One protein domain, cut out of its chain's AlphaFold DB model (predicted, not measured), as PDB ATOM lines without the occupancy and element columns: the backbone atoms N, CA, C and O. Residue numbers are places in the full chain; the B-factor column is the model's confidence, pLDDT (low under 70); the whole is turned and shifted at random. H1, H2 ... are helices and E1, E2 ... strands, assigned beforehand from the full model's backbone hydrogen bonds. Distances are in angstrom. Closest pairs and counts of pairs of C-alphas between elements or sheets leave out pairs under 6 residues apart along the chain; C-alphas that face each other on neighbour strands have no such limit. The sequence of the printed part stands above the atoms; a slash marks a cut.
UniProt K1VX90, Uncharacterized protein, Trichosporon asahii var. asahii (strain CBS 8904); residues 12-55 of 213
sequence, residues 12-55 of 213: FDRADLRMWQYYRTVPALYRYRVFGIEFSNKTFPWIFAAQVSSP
ATOM      1  N   PHE A  12     152.990  98.898  71.457       58.34
ATOM      2  CA  PHE A  12     152.955  99.783  70.308       58.34
ATOM      3  C   PHE A  12     154.075  99.286  69.406       58.34
ATOM      4  O   PHE A  12     155.258  99.381  69.759       58.34
ATOM      5  N   ASP A  13     153.699  98.641  68.307       77.38
ATOM      6  CA  ASP A  13     154.664  97.967  67.463       77.38
ATOM      7  C   ASP A  13     155.643  99.018  66.924       77.38
ATOM      8  O   ASP A  13     155.312 100.193  66.722       77.38
ATOM      9  N   ARG A  14     156.895  98.626  66.683       75.19
ATOM     10  CA  ARG A  14     157.901  99.544  66.122       75.19
ATOM     11  C   ARG A  14     157.430 100.135  64.789       75.19
ATOM     12  O   ARG A  14     157.870 101.225  64.418       75.19
ATOM     13  N   ALA A  15     156.551  99.428  64.078       75.69
ATOM     14  CA  ALA A  15     155.875  99.912  62.883       75.69
ATOM     15  C   ALA A  15     154.954 101.112  63.174       75.69
ATOM     16  O   ALA A  15     155.038 102.122  62.470       75.69
ATOM     17  N   ASP A  16     154.165 101.052  64.247       79.38
ATOM     18  CA  ASP A  16     153.248 102.124  64.643       79.38
ATOM     19  C   ASP A  16     154.012 103.381  65.064       79.38
ATOM     20  O   ASP A  16     153.665 104.492  64.663       79.38
ATOM     21  N   LEU A  17     155.125 103.215  65.788       85.00
ATOM     22  CA  LEU A  17     156.023 104.319  66.153       85.00
ATOM     23  C   LEU A  17     156.643 105.005  64.926       85.00
ATOM     24  O   LEU A  17     156.732 106.234  64.891       85.00
ATOM     25  N   ARG A  18     157.043 104.242  63.901       82.81
ATOM     26  CA  ARG A  18     157.592 104.807  62.654       82.81
ATOM     27  C   ARG A  18     156.531 105.555  61.850       82.81
ATOM     28  O   ARG A  18     156.801 106.657  61.368       82.81
ATOM     29  N   MET A  19     155.322 105.002  61.747       79.75
ATOM     30  CA  MET A  19     154.180 105.685  61.127       79.75
ATOM     31  C   MET A  19     153.819 106.969  61.877       79.75
ATOM     32  O   MET A  19     153.589 108.015  61.265       79.75
ATOM     33  N   TRP A  20     153.839 106.921  63.209       82.69
ATOM     34  CA  TRP A  20     153.532 108.065  64.056       82.69
ATOM     35  C   TRP A  20     154.568 109.190  63.930       82.69
ATOM     36  O   TRP A  20     154.202 110.364  63.822       82.69
ATOM     37  N   GLN A  21     155.859 108.851  63.868       86.62
ATOM     38  CA  GLN A  21     156.920 109.829  63.617       86.62
ATOM     39  C   GLN A  21     156.767 110.485  62.240       86.62
ATOM     40  O   GLN A  21     156.773 111.713  62.140       86.62
ATOM     41  N   TYR A  22     156.546 109.687  61.191       83.19
ATOM     42  CA  TYR A  22     156.312 110.199  59.838       83.19
ATOM     43  C   TYR A  22     155.122 111.169  59.787       83.19
ATOM     44  O   TYR A  22     155.199 112.236  59.167       83.19
ATOM     45  N   TYR A  23     154.044 110.843  60.506       81.31
ATOM     46  CA  TYR A  23     152.851 111.678  60.572       81.31
ATOM     47  C   TYR A  23     153.122 113.078  61.145       81.31
ATOM     48  O   TYR A  23     152.493 114.042  60.693       81.31
ATOM     49  N   ARG A  24     154.042 113.221  62.109       84.12
ATOM     50  CA  ARG A  24     154.372 114.525  62.710       84.12
ATOM     51  C   ARG A  24     155.389 115.334  61.911       84.12
ATOM     52  O   ARG A  24     155.272 116.556  61.890       84.12
ATOM     53  N   THR A  25     156.345 114.690  61.251       86.75
ATOM     54  CA  THR A  25     157.448 115.403  60.583       86.75
ATOM     55  C   THR A  25     157.040 116.024  59.247       86.75
ATOM     56  O   THR A  25     157.562 117.071  58.877       86.75
ATOM     57  N   VAL A  26     156.099 115.418  58.516       78.94
ATOM     58  CA  VAL A  26     155.725 115.899  57.178       78.94
ATOM     59  C   VAL A  26     154.482 116.798  57.259       78.94
ATOM     60  O   VAL A  26     153.386 116.302  57.556       78.94
ATOM     61  N   PRO A  27     154.589 118.117  57.001       79.19
ATOM     62  CA  PRO A  27     153.415 118.972  56.868       79.19
ATOM     63  C   PRO A  27     152.590 118.556  55.642       79.19
ATOM     64  O   PRO A  27     153.113 118.058  54.645       79.19
ATOM     65  N   ALA A  28     151.269 118.736  55.710       79.00
ATOM     66  CA  ALA A  28     150.375 118.430  54.596       79.00
ATOM     67  C   ALA A  28     150.557 119.463  53.470       79.00
ATOM     68  O   ALA A  28     149.830 120.449  53.409       79.00
ATOM     69  N   LEU A  29     151.537 119.226  52.598       81.69
ATOM     70  CA  LEU A  29     151.892 120.119  51.487       81.69
ATOM     71  C   LEU A  29     150.819 120.171  50.391       81.69
ATOM     72  O   LEU A  29     150.670 121.190  49.729       81.69
ATOM     73  N   TYR A  30     150.053 119.089  50.226       84.50
ATOM     74  CA  TYR A  30     149.038 118.975  49.184       84.50
ATOM     75  C   TYR A  30     147.686 118.595  49.782       84.50
ATOM     76  O   TYR A  30     147.564 117.600  50.512       84.50
ATOM     77  N   ARG A  31     146.675 119.401  49.451       89.31
ATOM     78  CA  ARG A  31     145.253 119.119  49.662       89.31
ATOM     79  C   ARG A  31     144.596 119.002  48.297       89.31
ATOM     80  O   ARG A  31     144.809 119.857  47.442       89.31
ATOM     81  N   TYR A  32     143.824 117.949  48.093       92.75
ATOM     82  CA  TYR A  32     143.125 117.696  46.839       92.75
ATOM     83  C   TYR A  32     141.690 117.266  47.139       92.75
ATOM     84  O   TYR A  32     141.413 116.667  48.177       92.75
ATOM     85  N   ARG A  33     140.756 117.618  46.253       94.06
ATOM     86  CA  ARG A  33     139.333 117.290  46.392       94.06
ATOM     87  C   ARG A  33     138.962 116.228  45.372       94.06
ATOM     88  O   ARG A  33     139.118 116.454  44.177       94.06
ATOM     89  N   VAL A  34     138.455 115.095  45.842       92.56
ATOM     90  CA  VAL A  34     137.945 114.019  44.981       92.56
ATOM     91  C   VAL A  34     136.492 113.789  45.373       92.56
ATOM     92  O   VAL A  34     136.204 113.547  46.541       92.56
ATOM     93  N   PHE A  35     135.570 113.948  44.419       92.25
ATOM     94  CA  PHE A  35     134.117 113.875  44.656       92.25
ATOM     95  C   PHE A  35     133.613 114.783  45.799       92.25
ATOM     96  O   PHE A  35     132.715 114.416  46.548       92.25
ATOM     97  N   GLY A  36     134.212 115.968  45.966       89.94
ATOM     98  CA  GLY A  36     133.847 116.915  47.029       89.94
ATOM     99  C   GLY A  36     134.420 116.595  48.416       89.94
ATOM    100  O   GLY A  36     134.295 117.420  49.315       89.94
ATOM    101  N   ILE A  37     135.104 115.459  48.585       93.62
ATOM    102  CA  ILE A  37     135.799 115.095  49.826       93.62
ATOM    103  C   ILE A  37     137.233 115.627  49.766       93.62
ATOM    104  O   ILE A  37     137.944 115.422  48.778       93.62
ATOM    105  N   GLU A  38     137.661 116.324  50.820       93.69
ATOM    106  CA  GLU A  38     139.034 116.808  50.954       93.69
ATOM    107  C   GLU A  38     139.958 115.697  51.441       93.69
ATOM    108  O   GLU A  38     139.822 115.178  52.548       93.69
ATOM    109  N   PHE A  39     140.950 115.379  50.622       92.56
ATOM    110  CA  PHE A  39     142.024 114.474  50.967       92.56
ATOM    111  C   PHE A  39     143.335 115.245  51.134       92.56
ATOM    112  O   PHE A  39     143.618 116.237  50.459       92.56
ATOM    113  N   SER A  40     144.163 114.762  52.055       93.00
ATOM    114  CA  SER A  40     145.523 115.248  52.274       93.00
ATOM    115  C   SER A  40     146.516 114.228  51.729       93.00
ATOM    116  O   SER A  40     146.233 113.037  51.752       93.00
ATOM    117  N   ASN A  41     147.715 114.652  51.322       89.31
ATOM    118  CA  ASN A  41     148.814 113.734  50.972       89.31
ATOM    119  C   ASN A  41     149.026 112.617  52.025       89.31
ATOM    120  O   ASN A  41     149.380 111.488  51.701       89.31
ATOM    121  N   LYS A  42     148.710 112.895  53.297       88.00
ATOM    122  CA  LYS A  42     148.815 111.920  54.387       88.00
ATOM    123  C   LYS A  42     147.883 110.713  54.259       88.00
ATOM    124  O   LYS A  42     148.138 109.734  54.943       88.00
ATOM    125  N   THR A  43     146.826 110.747  53.445       87.62
ATOM    126  CA  THR A  43     145.863 109.635  53.336       87.62
ATOM    127  C   THR A  43     146.375 108.492  52.458       87.62
ATOM    128  O   THR A  43     146.046 107.338  52.718       87.62
ATOM    129  N   PHE A  44     147.214 108.779  51.457       86.75
ATOM    130  CA  PHE A  44     147.697 107.767  50.513       86.75
ATOM    131  C   PHE A  44     148.522 106.648  51.163       86.75
ATOM    132  O   PHE A  44     148.249 105.485  50.858       86.75
ATOM    133  N   PRO A  45     149.468 106.931  52.084       87.25
ATOM    134  CA  PRO A  45     150.216 105.880  52.767       87.25
ATOM    135  C   PRO A  45     149.321 104.937  53.575       87.25
ATOM    136  O   PRO A  45     149.573 103.739  53.588       87.25
ATOM    137  N   TRP A  46     148.252 105.446  54.200       85.69
ATOM    138  CA  TRP A  46     147.292 104.615  54.937       85.69
ATOM    139  C   TRP A  46     146.490 103.704  54.013       85.69
ATOM    140  O   TRP A  46     146.322 102.526  54.314       85.69
ATOM    141  N   ILE A  47     146.036 104.221  52.868       85.69
ATOM    142  CA  ILE A  47     145.327 103.423  51.860       85.69
ATOM    143  C   ILE A  47     146.247 102.320  51.323       85.69
ATOM    144  O   ILE A  47     145.828 101.170  51.206       85.69
ATOM    145  N   PHE A  48     147.511 102.644  51.046       83.81
ATOM    146  CA  PHE A  48     148.490 101.672  50.563       83.81
ATOM    147  C   PHE A  48     148.845 100.629  51.633       83.81
ATOM    148  O   PHE A  48     148.883  99.435  51.347       83.81
ATOM    149  N   ALA A  49     149.029 101.055  52.885       82.62
ATOM    150  CA  ALA A  49     149.250 100.149  54.009       82.62
ATOM    151  C   ALA A  49     148.060  99.199  54.209       82.62
ATOM    152  O   ALA A  49     148.263  98.002  54.403       82.62
ATOM    153  N   ALA A  50     146.825  99.693  54.074       80.38
ATOM    154  CA  ALA A  50     145.624  98.865  54.134       80.38
ATOM    155  C   ALA A  50     145.551  97.846  52.979       80.38
ATOM    156  O   ALA A  50     145.178  96.695  53.207       80.38
ATOM    157  N   GLN A  51     145.954  98.231  51.760       82.62
ATOM    158  CA  GLN A  51     146.033  97.319  50.609       82.62
ATOM    159  C   GLN A  51     147.068  96.206  50.813       82.62
ATOM    160  O   GLN A  51     146.811  95.058  50.463       82.62
ATOM    161  N   VAL A  52     148.231  96.535  51.383       84.31
ATOM    162  CA  VAL A  52     149.300  95.560  51.651       84.31
ATOM    163  C   VAL A  52     148.949  94.661  52.840       84.31
ATOM    164  O   VAL A  52     149.247  93.470  52.817       84.31
ATOM    165  N   SER A  53     148.288  95.210  53.862       80.31
ATOM    166  CA  SER A  53     147.909  94.470  55.068       80.31
ATOM    167  C   SER A  53     146.733  93.518  54.853       80.31
ATOM    168  O   SER A  53     146.599  92.558  55.609       80.31
ATOM    169  N   SER A  54     145.882  93.760  53.852       66.12
ATOM    170  CA  SER A  54     144.741  92.903  53.530       66.12
ATOM    171  C   SER A  54     144.902  92.270  52.140       66.12
ATOM    172  O   SER A  54     144.286  92.717  51.172       66.12
ATOM    173  N   PRO A  55     145.729  91.214  51.999       60.72
ATOM    174  CA  PRO A  55     145.864  90.480  50.741       60.72
ATOM    175  C   PRO A  55     144.654  89.572  50.434       60.72
ATOM    176  O   PRO A  55     144.667  88.852  49.432       60.72
TER     177      PRO A  55
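Overview. This is residues 12 to 55 of the 213 residues of an uncharacterized protein of Trichosporon asahii var. asahii (strain CBS 8904) (UniProt K1VX90). This is a loose, flat, open fork: two helices, H1 and H2, make two separate arms, and a small two-strand hairpin, E1 and E2, lies between them along the chain, with its tip at residues 33 to 38 sticking out. H1 leads towards the hairpin and H2 leads back from it. The printed part has 44 residues, with two named helices and two named strands in the order H1, E1, E2, H2; the sheet, in the order E1 - E2, is antiparallel and the class is mixed, helices and strands. The radius of gyration of the C-alphas is 12.3 A, and the spans are 35 by 29 by 11 A.

Along the chain. Find C-alpha 14 at (157.901, 99.544, 66.122); from there H1, residues 14 to 25, runs 16.8 A. Next come E1, residues 31 to 34, 10.1 A long, and E2, residues 37 to 40, 10.0 A long. Look for C-alpha 37 at (135.799, 115.095, 49.826), where E2 begins. H2, residues 43 to 53, runs 15.4 A and ends at C-alpha 53 at (147.909, 94.470, 55.068).

Arrangement. H1 is apart from E2 and from H2. E1 and E2 form a hairpin, antiparallel at 145 degrees between their directions. Look at C-alphas 33 and 38, which face each other at 4.6 A. N 32 and O 39 are within hydrogen-bond range at 2.9 A, as are N 39 and O 32 at 2.8 A. E1 and H2 are apart. In H1 and H2 every O i to N i+4 pair is within hydrogen-bond range.

Size, cuts and confidence. The two C-alphas farthest apart, those of Arg 14 and Gly 36, are 35.3 A apart. The printed part has no cut, and its three links are tight. Mean pLDDT of the printed part is 83.6; residue 12 and residues 54 to 55 are under 70.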